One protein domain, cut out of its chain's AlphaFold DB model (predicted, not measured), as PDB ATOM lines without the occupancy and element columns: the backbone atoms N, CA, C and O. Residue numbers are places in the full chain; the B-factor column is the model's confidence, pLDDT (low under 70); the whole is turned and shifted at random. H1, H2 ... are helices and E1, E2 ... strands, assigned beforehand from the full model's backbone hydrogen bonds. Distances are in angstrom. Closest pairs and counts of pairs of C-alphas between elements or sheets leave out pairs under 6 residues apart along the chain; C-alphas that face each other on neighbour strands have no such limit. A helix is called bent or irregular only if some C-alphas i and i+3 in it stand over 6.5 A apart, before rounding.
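AT A GLANCE: This is residues 3 to 100 of the 160 residues of the protein "3-amino-5-hydroxybenzoic acid synthase (AHBA synthase)" of Streptomyces sp. HCCB10043 (UniProt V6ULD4). Seven antiparallel strands make one strongly twisted sheet that curls like part of a barrel, left open between its edge strands E3 and E4. The long link of residues 36 to 54 runs between these two edges, its residues 48 to 49 pairing with residues 33 to 34 of E3, while the short helix H1 sits far out and only grazes the sheet. The 98 printed residues hold seven named strands and then one named helix, E1 to E7 and H1 along the chain, in the sheet order E3 - E2 - E1 - E7 - E6 - E5 - E4; the class is mostly strand. The whole is compact, with a radius of gyration of the C-alphas of 13.1 A and spans of 40 by 39 by 25 A.

HOW THE PARTS SIT: Start at E7, residues 83 to 92, an inner strand. E6, residues 70 to 76, is its antiparallel neighbour at 152 degrees; look at N 73 and O 86, 2.8 A apart. Next comes E5, residues 60 to 67, with N 65 and O 72 at 3.0 A, and then the edge strand E4, residues 55 to 57, with N 57 and O 60 at 2.9 A. E4 to E7 form a meander, each strand the antiparallel neighbour of the one before. On the other side of E7 find E1, residues 3 to 8, with N 7 and O 87 at 2.8 A. E2, residues 21 to 28, pairs with E1 over residues 21 to 24, as N 4 and O 23 show at 2.8 A. Staggered from this, its residues 24 to 28 pair with E3, residues 31 to 35, where N 26 and O 33 are 2.8 A apart; E1, E2 and E3 form a second meander. The edge strands E3 and E4 are apart. H1, residues 95 to 100, only grazes the sheet with its residues 95 to 98; its closest C-alphas to E1 are those of Leu 3 and Arg 95, 7.4 A apart. In H1 0 of 2 O i to N i+4 pairs are within hydrogen-bond range, against 2 of 3 O i to N i+3 pairs.

IN THESE COORDINATES: Find C-alpha 3 at (17.606, -32.127, -3.939), where E1 begins its 16.3 A. E2 measures 22.6 A, E5 21.6 A and E6 19.4 A; E3 and E4 are shorter. E7 runs 25.7 A from C-alpha 83 at (16.901, -9.011, 2.564). H1 ends at C-alpha 100, (17.456, -35.965, 11.891); it is only just irregular, with C-alphas 97 and 100 6.9 A apart.

THE WHOLE: The C-alphas farthest apart, Gly 79 and Asn 96, are 41.0 A from each other. The links E1 to E2 and E3 to E4 are long. The printed part has no cut, its mean pLDDT is 94.7, and no printed residue is under 70.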
ATOM      1  N   LEU A   3      17.899 -32.619  -5.282       96.44
ATOM      2  CA  LEU A   3      17.606 -32.127  -3.939       96.44
ATOM      3  C   LEU A   3      18.886 -31.511  -3.373       96.44
ATOM      4  O   LEU A   3      19.953 -32.124  -3.464       96.44
ATOM      5  N   VAL A   4      18.794 -30.307  -2.827       96.31
ATOM      6  CA  VAL A   4      19.927 -29.566  -2.268       96.31
ATOM      7  C   VAL A   4      19.583 -29.019  -0.887       96.31
ATOM      8  O   VAL A   4      18.419 -28.832  -0.538       96.31
ATOM      9  N   ALA A   5      20.628 -28.781  -0.101       95.44
ATOM     10  CA  ALA A   5      20.531 -28.257   1.254       95.44
ATOM     11  C   ALA A   5      20.546 -26.721   1.248       95.44
ATOM     12  O   ALA A   5      21.343 -26.120   0.508       95.44
ATOM     13  N   ALA A   6      19.698 -26.110   2.078       95.00
ATOM     14  CA  ALA A   6      19.611 -24.674   2.287       95.00
ATOM     15  C   ALA A   6      19.718 -24.289   3.772       95.00
ATOM     16  O   ALA A   6      19.000 -24.796   4.629       95.00
ATOM     17  N   GLY A   7      20.605 -23.336   4.057       93.69
ATOM     18  CA  GLY A   7      20.803 -22.771   5.389       93.69
ATOM     19  C   GLY A   7      19.985 -21.499   5.586       93.69
ATOM     20  O   GLY A   7      19.935 -20.637   4.702       93.69
ATOM     21  N   ILE A   8      19.380 -21.358   6.763       92.19
ATOM     22  CA  ILE A   8      18.588 -20.186   7.145       92.19
ATOM     23  C   ILE A   8      19.473 -19.205   7.917       92.19
ATOM     24  O   ILE A   8      20.316 -19.600   8.722       92.19
ATOM     25  N   LEU A   9      19.301 -17.906   7.667       92.06
ATOM     26  CA  LEU A   9      19.992 -16.874   8.435       92.06
ATOM     27  C   LEU A   9      19.231 -16.610   9.741       92.06
ATOM     28  O   LEU A   9      18.076 -16.181   9.720       92.06
ATOM     29  N   PHE A  10      19.872 -16.848  10.881       86.38
ATOM     30  CA  PHE A  10      19.307 -16.536  12.190       86.38
ATOM     31  C   PHE A  10      19.529 -15.069  12.581       86.38
ATOM     32  O   PHE A  10      20.450 -14.415  12.072       86.38
ATOM     33  N   PRO A  11      18.727 -14.545  13.533       81.94
ATOM     34  CA  PRO A  11      19.021 -13.271  14.178       81.94
ATOM     35  C   PRO A  11      20.481 -13.206  14.647       81.94
ATOM     36  O   PRO A  11      21.017 -14.175  15.183       81.94
ATOM     37  N   GLY A  12      21.138 -12.068  14.412       84.25
ATOM     38  CA  GLY A  12      22.570 -11.899  14.683       84.25
ATOM     39  C   GLY A  12      23.501 -12.336  13.544       84.25
ATOM     40  O   GLY A  12      24.715 -12.290  13.714       84.25
ATOM     41  N   GLY A  13      22.965 -12.732  12.383       87.94
ATOM     42  CA  GLY A  13      23.756 -12.974  11.168       87.94
ATOM     43  C   GLY A  13      24.453 -14.335  11.121       87.94
ATOM     44  O   GLY A  13      25.327 -14.555  10.285       87.94
ATOM     45  N   LYS A  14      24.080 -15.260  12.011       91.25
ATOM     46  CA  LYS A  14      24.627 -16.618  12.033       91.25
ATOM     47  C   LYS A  14      23.813 -17.531  11.123       91.25
ATOM     48  O   LYS A  14      22.593 -17.593  11.241       91.25
ATOM     49  N   TRP A  15      24.489 -18.274  10.258       91.88
ATOM     50  CA  TRP A  15      23.851 -19.314   9.457       91.88
ATOM     51  C   TRP A  15      23.530 -20.548  10.303       91.88
ATOM     52  O   TRP A  15      24.375 -21.019  11.074       91.88
ATOM     53  N   GLY A  16      22.312 -21.061  10.145       87.12
ATOM     54  CA  GLY A  16      21.920 -22.383  10.609       87.12
ATOM     55  C   GLY A  16      22.589 -23.505   9.804       87.12
ATOM     56  O   GLY A  16      23.287 -23.241   8.817       87.12
ATOM     57  N   PRO A  17      22.416 -24.768  10.226       86.00
ATOM     58  CA  PRO A  17      22.882 -25.924   9.468       86.00
ATOM     59  C   PRO A  17      22.255 -25.957   8.069       86.00
ATOM     60  O   PRO A  17      21.069 -25.694   7.922       86.00
ATOM     61  N   ASP A  18      23.009 -26.354   7.042       83.31
ATOM     62  CA  ASP A  18      22.457 -26.379   5.677       83.31
ATOM     63  C   ASP A  18      21.313 -27.398   5.517       83.31
ATOM     64  O   ASP A  18      20.454 -27.234   4.661       83.31
ATOM     65  N   VAL A  19      21.279 -28.459   6.327       85.50
ATOM     66  CA  VAL A  19      20.184 -29.443   6.290       85.50
ATOM     67  C   VAL A  19      18.898 -28.925   6.941       85.50
ATOM     68  O   VAL A  19      17.923 -29.660   6.969       85.50
ATOM     69  N   GLU A  20      18.859 -27.683   7.443       86.56
ATOM     70  CA  GLU A  20      17.662 -27.070   8.038       86.56
ATOM     71  C   GLU A  20      16.500 -26.956   7.039       86.56
ATOM     72  O   GLU A  20      15.337 -27.086   7.423       86.56
ATOM     73  N   HIS A  21      16.807 -26.765   5.754       91.75
ATOM     74  CA  HIS A  21      15.809 -26.636   4.698       91.75
ATOM     75  C   HIS A  21      16.211 -27.404   3.436       91.75
ATOM     76  O   HIS A  21      17.389 -27.498   3.090       91.75
ATOM     77  N   ALA A  22      15.218 -27.966   2.751       94.06
ATOM     78  CA  ALA A  22      15.398 -28.744   1.531       94.06
ATOM     79  C   ALA A  22      14.827 -27.977   0.340       94.06
ATOM     80  O   ALA A  22      13.666 -27.573   0.358       94.06
ATOM     81  N   VAL A  23      15.626 -27.812  -0.712       95.94
ATOM     82  CA  VAL A  23      15.231 -27.081  -1.923       95.94
ATOM     83  C   VAL A  23      15.534 -27.928  -3.154       95.94
ATOM     84  O   VAL A  23      16.421 -28.784  -3.129       95.94
ATOM     85  N   ILE A  24      14.797 -27.721  -4.243       96.88
ATOM     86  CA  ILE A  24      15.009 -28.442  -5.498       96.88
ATOM     87  C   ILE A  24      15.698 -27.515  -6.495       96.88
ATOM     88  O   ILE A  24      15.298 -26.369  -6.679       96.88
ATOM     89  N   VAL A  25      16.717 -28.035  -7.179       97.19
ATOM     90  CA  VAL A  25      17.264 -27.409  -8.386       97.19
ATOM     91  C   VAL A  25      16.920 -28.267  -9.600       97.19
ATOM     92  O   VAL A  25      17.221 -29.466  -9.658       97.19
ATOM     93  N   VAL A  26      16.280 -27.654 -10.586       96.12
ATOM     94  CA  VAL A  26      15.866 -28.279 -11.843       96.12
ATOM     95  C   VAL A  26      16.736 -27.734 -12.970       96.12
ATOM     96  O   VAL A  26      16.942 -26.534 -13.063       96.12
ATOM     97  N   ARG A  27      17.254 -28.621 -13.825       95.56
ATOM     98  CA  ARG A  27      17.924 -28.233 -15.071       95.56
ATOM     99  C   ARG A  27      16.872 -28.230 -16.173       95.56
ATOM    100  O   ARG A  27      16.294 -29.287 -16.429       95.56
ATOM    101  N   LEU A  28      16.642 -27.083 -16.797       95.00
ATOM    102  CA  LEU A  28      15.703 -26.896 -17.904       95.00
ATOM    103  C   LEU A  28      16.364 -25.994 -18.950       95.00
ATOM    104  O   LEU A  28      16.966 -24.989 -18.586       95.00
ATOM    105  N   ASP A  29      16.318 -26.394 -20.221       94.56
ATOM    106  CA  ASP A  29      16.881 -25.643 -21.356       94.56
ATOM    107  C   ASP A  29      18.344 -25.200 -21.174       94.56
ATOM    108  O   ASP A  29      18.766 -24.125 -21.586       94.56
ATOM    109  N   GLY A  30      19.148 -26.057 -20.538       94.88
ATOM    110  CA  GLY A  30      20.566 -25.793 -20.279       94.88
ATOM    111  C   GLY A  30      20.847 -24.984 -19.009       94.88
ATOM    112  O   GLY A  30      22.001 -24.948 -18.581       94.88
ATOM    113  N   GLU A  31      19.823 -24.460 -18.337       95.69
ATOM    114  CA  GLU A  31      19.936 -23.576 -17.173       95.69
ATOM    115  C   GLU A  31      19.456 -24.231 -15.871       95.69
ATOM    116  O   GLU A  31      18.565 -25.081 -15.868       95.69
ATOM    117  N   ASP A  32      20.049 -23.831 -14.743       96.62
ATOM    118  CA  ASP A  32      19.607 -24.259 -13.414       96.62
ATOM    119  C   ASP A  32      18.516 -23.307 -12.883       96.62
ATOM    120  O   ASP A  32      18.660 -22.084 -12.911       96.62
ATOM    121  N   TRP A  33      17.441 -23.888 -12.356       97.62
ATOM    122  CA  TRP A  33      16.285 -23.209 -11.773       97.62
ATOM    123  C   TRP A  33      16.071 -23.681 -10.341       97.62
ATOM    124  O   TRP A  33      16.073 -24.883 -10.073       97.62
ATOM    125  N   LEU A  34      15.862 -22.745  -9.424       97.88
ATOM    126  CA  LEU A  34      15.520 -23.001  -8.033       97.88
ATOM    127  C   LEU A  34      14.001 -23.126  -7.896       97.88
ATOM    128  O   LEU A  34      13.274 -22.228  -8.312       97.88
ATOM    129  N   ALA A  35      13.526 -24.207  -7.287       97.19
ATOM    130  CA  ALA A  35      12.123 -24.402  -6.949       97.19
ATOM    131  C   ALA A  35      11.993 -24.722  -5.457       97.19
ATOM    132  O   ALA A  35      12.643 -25.642  -4.950       97.19
ATOM    133  N   ASP A  36      11.144 -23.965  -4.763       96.12
ATOM    134  CA  ASP A  36      10.936 -24.094  -3.324       96.12
ATOM    135  C   ASP A  36       9.470 -23.871  -2.941       96.12
ATOM    136  O   ASP A  36       8.941 -22.763  -3.009       96.12
ATOM    137  N   VAL A  37       8.832 -24.945  -2.488       93.00
ATOM    138  CA  VAL A  37       7.448 -24.939  -1.994       93.00
ATOM    139  C   VAL A  37       7.367 -25.148  -0.478       93.00
ATOM    140  O   VAL A  37       6.271 -25.193   0.074       93.00
ATOM    141  N   GLY A  38       8.507 -25.293   0.208       91.31
ATOM    142  CA  GLY A  38       8.577 -25.698   1.615       91.31
ATOM    143  C   GLY A  38       9.021 -24.600   2.581       91.31
ATOM    144  O   GLY A  38       8.839 -24.755   3.789       91.31
ATOM    145  N   TYR A  39       9.604 -23.497   2.096       93.69
ATOM    146  CA  TYR A  39      10.088 -22.441   2.988       93.69
ATOM    147  C   TYR A  39       8.950 -21.685   3.684       93.69
ATOM    148  O   TYR A  39       7.995 -21.235   3.052       93.69
ATOM    149  N   GLY A  40       9.079 -21.517   5.004       91.88
ATOM    150  CA  GLY A  40       8.076 -20.853   5.847       91.88
ATOM    151  C   GLY A  40       8.212 -19.328   5.966       91.88
ATOM    152  O   GLY A  40       7.393 -18.709   6.639       91.88
ATOM    153  N   GLY A  41       9.251 -18.722   5.382       94.12
ATOM    154  CA  GLY A  41       9.427 -17.264   5.290       94.12
ATOM    155  C   GLY A  41       9.138 -16.742   3.879       94.12
ATOM    156  O   GLY A  41       8.746 -17.514   3.015       94.12
ATOM    157  N   VAL A  42       9.379 -15.453   3.618       96.31
ATOM    158  CA  VAL A  42       9.241 -14.894   2.256       96.31
ATOM    159  C   VAL A  42      10.125 -15.677   1.285       96.31
ATOM    160  O   VAL A  42      11.331 -15.800   1.508       96.31
ATOM    161  N   SER A  43       9.527 -16.227   0.232       96.50
ATOM    162  CA  SER A  43      10.236 -16.999  -0.792       96.50
ATOM    163  C   SER A  43       9.502 -16.918  -2.118       96.50
ATOM    164  O   SER A  43       8.392 -16.401  -2.198       96.50
ATOM    165  N   ILE A  44      10.127 -17.451  -3.151       97.75
ATOM    166  CA  ILE A  44       9.547 -17.572  -4.479       97.75
ATOM    167  C   ILE A  44       8.272 -18.436  -4.451       97.75
ATOM    168  O   ILE A  44       8.092 -19.303  -3.584       97.75
ATOM    169  N   VAL A  45       7.371 -18.155  -5.384       96.94
ATOM    170  CA  VAL A  45       6.150 -18.919  -5.684       96.94
ATOM    171  C   VAL A  45       6.208 -19.517  -7.092       96.94
ATOM    172  O   VAL A  45       5.606 -20.558  -7.343       96.94
ATOM    173  N   GLU A  46       7.035 -18.940  -7.967       96.81
ATOM    174  CA  GLU A  46       7.424 -19.496  -9.264       96.81
ATOM    175  C   GLU A  46       8.922 -19.850  -9.274       96.81
ATOM    176  O   GLU A  46       9.712 -19.179  -8.598       96.81
ATOM    177  N   PRO A  47       9.360 -20.866 -10.044       97.25
ATOM    178  CA  PRO A  47      10.774 -21.211 -10.151       97.25
ATOM    179  C   PRO A  47      11.647 -20.018 -10.557       97.25
ATOM    180  O   PRO A  47      11.338 -19.295 -11.502       97.25
ATOM    181  N   LEU A  48      12.780 -19.844  -9.877       98.12
ATOM    182  CA  LEU A  48      13.704 -18.738 -10.118       98.12
ATOM    183  C   LEU A  48      14.962 -19.233 -10.825       98.12
ATOM    184  O   LEU A  48      15.664 -20.113 -10.325       98.12
ATOM    185  N   ARG A  49      15.284 -18.635 -11.971       97.38
ATOM    186  CA  ARG A  49      16.522 -18.930 -12.695       97.38
ATOM    187  C   ARG A  49      17.737 -18.572 -11.839       97.38
ATOM    188  O   ARG A  49      17.811 -17.487 -11.263       97.38
ATOM    189  N   MET A  50      18.733 -19.451 -11.791       96.25
ATOM    190  CA  MET A  50      19.989 -19.213 -11.070       96.25
ATOM    191  C   MET A  50      20.961 -18.325 -11.883       96.25
ATOM    192  O   MET A  50      22.153 -18.611 -11.940       96.25
ATOM    193  N   SER A  51      20.460 -17.267 -12.544       95.19
ATOM    194  CA  SER A  51      21.249 -16.344 -13.387       95.19
ATOM    195  C   SER A  51      21.794 -15.126 -12.631       95.19
ATOM    196  O   SER A  51      22.720 -14.471 -13.104       95.19
ATOM    197  N   GLY A  52      21.232 -14.813 -11.459       96.00
ATOM    198  CA  GLY A  52      21.522 -13.584 -10.709       96.00
ATOM    199  C   GLY A  52      20.665 -12.383 -11.111       96.00
ATOM    200  O   GLY A  52      20.711 -11.350 -10.440       96.00
ATOM    201  N   GLU A  53      19.850 -12.525 -12.155       97.81
ATOM    202  CA  GLU A  53      18.884 -11.510 -12.561       97.81
ATOM    203  C   GLU A  53      17.757 -11.373 -11.534       97.81
ATOM    204  O   GLU A  53      17.472 -12.281 -10.747       97.81
ATOM    205  N   THR A  54      17.131 -10.197 -11.532       98.50
ATOM    206  CA  THR A  54      15.960  -9.945 -10.691       98.50
ATOM    207  C   THR A  54      14.705 -10.419 -11.413       98.50
ATOM    208  O   THR A  54      14.500 -10.058 -12.568       98.50
ATOM    209  N   ALA A  55      13.857 -11.169 -10.718       98.38
ATOM    210  CA  ALA A  55      12.513 -11.516 -11.161       98.38
ATOM    211  C   ALA A  55      11.493 -11.033 -10.126       98.38
ATOM    212  O   ALA A  55      11.717 -11.193  -8.925       98.38
ATOM    213  N   SER A  56      10.386 -10.453 -10.579       98.19
ATOM    214  CA  SER A  56       9.316  -9.973  -9.701       98.19
ATOM    215  C   SER A  56       8.163 -10.976  -9.683       98.19
ATOM    216  O   SER A  56       7.695 -11.386 -10.741       98.19
ATOM    217  N   GLN A  57       7.700 -11.346  -8.492       97.81
ATOM    218  CA  GLN A  57       6.545 -12.218  -8.262       97.81
ATOM    219  C   GLN A  57       5.660 -11.538  -7.214       97.81
ATOM    220  O   GLN A  57       6.151 -11.197  -6.138       97.81
ATOM    221  N   ASP A  58       4.396 -11.260  -7.535       97.25
ATOM    222  CA  ASP A  58       3.435 -10.601  -6.629       97.25
ATOM    223  C   ASP A  58       3.931  -9.271  -6.017       97.25
ATOM    224  O   ASP A  58       3.711  -8.943  -4.849       97.25
ATOM    225  N   GLY A  59       4.687  -8.498  -6.805       97.31
ATOM    226  CA  GLY A  59       5.305  -7.243  -6.360       97.31
ATOM    227  C   GLY A  59       6.513  -7.411  -5.425       97.31
ATOM    228  O   GLY A  59       7.023  -6.417  -4.901       97.31
ATOM    229  N   ILE A  60       6.988  -8.641  -5.218       98.62
ATOM    230  CA  ILE A  60       8.219  -8.963  -4.494       98.62
ATOM    231  C   ILE A  60       9.316  -9.258  -5.512       98.62
ATOM    232  O   ILE A  60       9.184 -10.149  -6.349       98.62
ATOM    233  N   ASP A  61      10.422  -8.529  -5.426       98.69
ATOM    234  CA  ASP A  61      11.594  -8.791  -6.253       98.69
ATOM    235  C   ASP A  61      12.439  -9.885  -5.613       98.69
ATOM    236  O   ASP A  61      12.768  -9.798  -4.431       98.69
ATOM    237  N   PHE A  62      12.858 -10.864  -6.403       98.81
ATOM    238  CA  PHE A  62      13.757 -11.936  -6.003       98.81
ATOM    239  C   PHE A  62      14.982 -11.969  -6.902       98.81
ATOM    240  O   PHE A  62      14.907 -11.690  -8.096       98.81
ATOM    241  N   ARG A  63      16.122 -12.351  -6.333       98.56
ATOM    242  CA  ARG A  63      17.333 -12.669  -7.095       98.56
ATOM    243  C   ARG A  63      18.166 -13.696  -6.356       98.56
ATOM    244  O   ARG A  63      18.110 -13.788  -5.128       98.56
ATOM    245  N   LEU A  64      18.981 -14.425  -7.104       97.94
ATOM    246  CA  LEU A  64      19.853 -15.446  -6.551       97.94
ATOM    247  C   LEU A  64      21.318 -15.101  -6.811       97.94
ATOM    248  O   LEU A  64      21.811 -15.270  -7.922       97.94
ATOM    249  N   LEU A  65      22.022 -14.612  -5.791       97.88
ATOM    250  CA  LEU A  65      23.411 -14.174  -5.939       97.88
ATOM    251  C   LEU A  65      24.387 -15.254  -5.491       97.88
ATOM    252  O   LEU A  65      24.204 -15.867  -4.444       97.88
ATOM    253  N   ARG A  66      25.454 -15.459  -6.261       96.06
ATOM    254  CA  ARG A  66      26.531 -16.366  -5.866       96.06
ATOM    255  C   ARG A  66      27.385 -15.735  -4.763       96.06
ATOM    256  O   ARG A  66      27.828 -14.600  -4.907       96.06
ATOM    257  N   ASP A  67      27.647 -16.502  -3.711       94.69
ATOM    258  CA  ASP A  67      28.543 -16.154  -2.607       94.69
ATOM    259  C   ASP A  67      29.389 -17.384  -2.243       94.69
ATOM    260  O   ASP A  67      28.922 -18.326  -1.596       94.69
ATOM    261  N   GLY A  68      30.621 -17.426  -2.763       92.94
ATOM    262  CA  GLY A  68      31.488 -18.602  -2.683       92.94
ATOM    263  C   GLY A  68      30.842 -19.852  -3.301       92.94
ATOM    264  O   GLY A  68      30.513 -19.876  -4.495       92.94
ATOM    265  N   ASP A  69      30.668 -20.882  -2.469       91.06
ATOM    266  CA  ASP A  69      30.037 -22.165  -2.819       91.06
ATOM    267  C   ASP A  69      28.504 -22.152  -2.687       91.06
ATOM    268  O   ASP A  69      27.830 -23.140  -3.003       91.06
ATOM    269  N   TYR A  70      27.940 -21.034  -2.230       95.06
ATOM    270  CA  TYR A  70      26.513 -20.868  -2.008       95.06
ATOM    271  C   TYR A  70      25.877 -19.967  -3.062       95.06
ATOM    272  O   TYR A  70      26.519 -19.155  -3.729       95.06
ATOM    273  N   HIS A  71      24.564 -20.104  -3.170       96.94
ATOM    274  CA  HIS A  71      23.683 -19.153  -3.825       96.94
ATOM    275  C   HIS A  71      22.732 -18.584  -2.774       96.94
ATOM    276  O   HIS A  71      22.064 -19.336  -2.071       96.94
ATOM    277  N   VAL A  72      22.676 -17.267  -2.629       97.69
ATOM    278  CA  VAL A  72      21.871 -16.577  -1.621       97.69
ATOM    279  C   VAL A  72      20.597 -16.073  -2.275       97.69
ATOM    280  O   VAL A  72      20.653 -15.207  -3.152       97.69
ATOM    281  N   LEU A  73      19.452 -16.611  -1.849       98.25
ATOM    282  CA  LEU A  73      18.155 -16.089  -2.256       98.25
ATOM    283  C   LEU A  73      17.925 -14.789  -1.498       98.25
ATOM    284  O   LEU A  73      17.826 -14.771  -0.268       98.25
ATOM    285  N   GLN A  74      17.853 -13.701  -2.250       98.62
ATOM    286  CA  GLN A  74      17.500 -12.393  -1.735       98.62
ATOM    287  C   GLN A  74      16.123 -11.999  -2.235       98.62
ATOM    288  O   GLN A  74      15.734 -12.347  -3.350       98.62
ATOM    289  N   TYR A  75      15.417 -11.238  -1.412       98.56
ATOM    290  CA  TYR A  75      14.126 -10.675  -1.752       98.56
ATOM    291  C   TYR A  75      14.043  -9.210  -1.339       98.56
ATOM    292  O   TYR A  75      14.729  -8.763  -0.413       98.56
ATOM    293  N   ARG A  76      13.182  -8.455  -2.009       98.56
ATOM    294  CA  ARG A  76      12.895  -7.062  -1.692       98.56
ATOM    295  C   ARG A  76      11.416  -6.787  -1.910       98.56
ATOM    296  O   ARG A  76      10.871  -7.050  -2.974       98.56
ATOM    297  N   THR A  77      10.787  -6.217  -0.895       98.50
ATOM    298  CA  THR A  77       9.415  -5.704  -0.967       98.50
ATOM    299  C   THR A  77       9.451  -4.216  -1.316       98.50
ATOM    300  O   THR A  77      10.475  -3.547  -1.140       98.50
ATOM    301  N   ARG A  78       8.336  -3.666  -1.792       97.94
ATOM    302  CA  ARG A  78       8.229  -2.278  -2.252       97.94
ATOM    303  C   ARG A  78       8.723  -1.291  -1.188       97.94
ATOM    304  O   ARG A  78       8.251  -1.289  -0.053       97.94
ATOM    305  N   GLY A  79       9.687  -0.451  -1.567       96.94
ATOM    306  CA  GLY A  79      10.258   0.581  -0.692       96.94
ATOM    307  C   GLY A  79      11.129   0.062   0.461       96.94
ATOM    308  O   GLY A  79      11.391   0.815   1.395       96.94
ATOM    309  N   LYS A  80      11.556  -1.207   0.434       97.75
ATOM    310  CA  LYS A  80      12.501  -1.787   1.403       97.75
ATOM    311  C   LYS A  80      13.831  -2.127   0.732       97.75
ATOM    312  O   LYS A  80      13.917  -2.192  -0.490       97.75
ATOM    313  N   ASP A  81      14.852  -2.378   1.543       98.06
ATOM    314  CA  ASP A  81      16.133  -2.903   1.074       98.06
ATOM    315  C   ASP A  81      16.066  -4.408   0.784       98.06
ATOM    316  O   ASP A  81      15.147  -5.119   1.212       98.06
ATOM    317  N   TRP A  82      17.073  -4.899   0.059       98.12
ATOM    318  CA  TRP A  82      17.279  -6.328  -0.148       98.12
ATOM    319  C   TRP A  82      17.529  -7.041   1.182       98.12
ATOM    320  O   TRP A  82      18.396  -6.653   1.964       98.12
ATOM    321  N   ARG A  83      16.787  -8.122   1.409       97.06
ATOM    322  CA  ARG A  83      16.901  -9.011   2.564       97.06
ATOM    323  C   ARG A  83      17.217 -10.423   2.097       97.06
ATOM    324  O   ARG A  83      16.982 -10.783   0.949       97.06
ATOM    325  N   ILE A  84      17.771 -11.219   3.000       97.25
ATOM    326  CA  ILE A  84      18.133 -12.612   2.740       97.25
ATOM    327  C   ILE A  84      16.965 -13.505   3.155       97.25
ATOM    328  O   ILE A  84      16.495 -13.408   4.287       97.25
ATOM    329  N   ALA A  85      16.523 -14.382   2.254       96.19
ATOM    330  CA  ALA A  85      15.598 -15.459   2.589       96.19
ATOM    331  C   ALA A  85      16.376 -16.643   3.180       96.19
ATOM    332  O   ALA A  85      16.221 -16.965   4.355       96.19
ATOM    333  N   TYR A  86      17.252 -17.249   2.379       96.75
ATOM    334  CA  TYR A  86      18.133 -18.354   2.758       96.75
ATOM    335  C   TYR A  86      19.311 -18.439   1.779       96.75
ATOM    336  O   TYR A  86      19.336 -17.758   0.751       96.75
ATOM    337  N   ARG A  87      20.290 -19.295   2.072       96.50
ATOM    338  CA  ARG A  87      21.339 -19.679   1.118       96.50
ATOM    339  C   ARG A  87      21.208 -21.148   0.759       96.50
ATOM    340  O   ARG A  87      20.790 -21.938   1.593       96.50
ATOM    341  N   VAL A  88      21.606 -21.523  -0.444       95.94
ATOM    342  CA  VAL A  88      21.515 -22.889  -0.953       95.94
ATOM    343  C   VAL A  88      22.864 -23.351  -1.493       95.94
ATOM    344  O   VAL A  88      23.600 -22.585  -2.118       95.94
ATOM    345  N   THR A  89      23.196 -24.612  -1.239       92.06
ATOM    346  CA  THR A  89      24.348 -25.282  -1.859       92.06
ATOM    347  C   THR A  89      23.964 -25.829  -3.236       92.06
ATOM    348  O   THR A  89      22.795 -26.075  -3.516       92.06
ATOM    349  N   THR A  90      24.927 -26.077  -4.124       86.06
ATOM    350  CA  THR A  90      24.644 -26.740  -5.418       86.06
ATOM    351  C   THR A  90      24.886 -28.250  -5.395       86.06
ATOM    352  O   THR A  90      24.599 -28.927  -6.391       86.06
ATOM    353  N   LYS A  91      25.390 -28.771  -4.267       92.56
ATOM    354  CA  LYS A  91      25.690 -30.186  -4.038       92.56
ATOM    355  C   LYS A  91      24.394 -30.975  -3.867       92.56
ATOM    356  O   LYS A  91      23.598 -30.665  -2.985       92.56
ATOM    357  N   ALA A  92      24.223 -32.014  -4.681       95.19
ATOM    358  CA  ALA A  92      23.124 -32.958  -4.524       95.19
ATOM    359  C   ALA A  92      23.209 -33.672  -3.164       95.19
ATOM    360  O   ALA A  92      24.299 -34.047  -2.721       95.19
ATOM    361  N   ARG A  93      22.058 -33.844  -2.517       95.38
ATOM    362  CA  ARG A  93      21.915 -34.440  -1.186       95.38
ATOM    363  C   ARG A  93      21.016 -35.665  -1.227       95.38
ATOM    364  O   ARG A  93      20.101 -35.735  -2.052       95.38
ATOM    365  N   ASP A  94      21.271 -36.602  -0.323       94.50
ATOM    366  CA  ASP A  94      20.371 -37.732  -0.102       94.50
ATOM    367  C   ASP A  94      19.211 -37.290   0.798       94.50
ATOM    368  O   ASP A  94      19.409 -36.566   1.776       94.50
ATOM    369  N   ARG A  95      17.984 -37.719   0.487       92.50
ATOM    370  CA  ARG A  95      16.799 -37.349   1.278       92.50
ATOM    371  C   ARG A  95      16.928 -37.775   2.746       92.50
ATOM    372  O   ARG A  95      16.401 -37.086   3.616       92.50
ATOM    373  N   ASN A  96      17.633 -38.869   3.028       94.00
ATOM    374  CA  ASN A  96      17.817 -39.382   4.382       94.00
ATOM    375  C   ASN A  96      18.626 -38.434   5.280       94.00
ATOM    376  O   ASN A  96      18.543 -38.555   6.500       94.00
ATOM    377  N   GLU A  97      19.346 -37.451   4.721       92.94
ATOM    378  CA  GLU A  97      20.016 -36.406   5.513       92.94
ATOM    379  C   GLU A  97      19.018 -35.578   6.353       92.94
ATOM    380  O   GLU A  97      19.397 -35.032   7.386       92.94
ATOM    381  N   TRP A  98      17.731 -35.543   5.978       91.88
ATOM    382  CA  TRP A  98      16.659 -34.864   6.723       91.88
ATOM    383  C   TRP A  98      15.966 -35.734   7.785       91.88
ATOM    384  O   TRP A  98      15.086 -35.243   8.500       91.88
ATOM    385  N   ASN A  99      16.357 -37.004   7.950       89.94
ATOM    386  CA  ASN A  99      15.773 -37.870   8.982       89.94
ATOM    387  C   ASN A  99      15.996 -37.288  10.389       89.94
ATOM    388  O   ASN A  99      15.074 -37.286  11.200       89.94
ATOM    389  N   VAL A 100      17.154 -36.657  10.626       84.56
ATOM    390  CA  VAL A 100      17.456 -35.965  11.891       84.56
ATOM    391  C   VAL A 100      16.449 -34.856  12.212       84.56
ATOM    392  O   VAL A 100      16.038 -34.702  13.358       84.56
TER     393      VAL A 100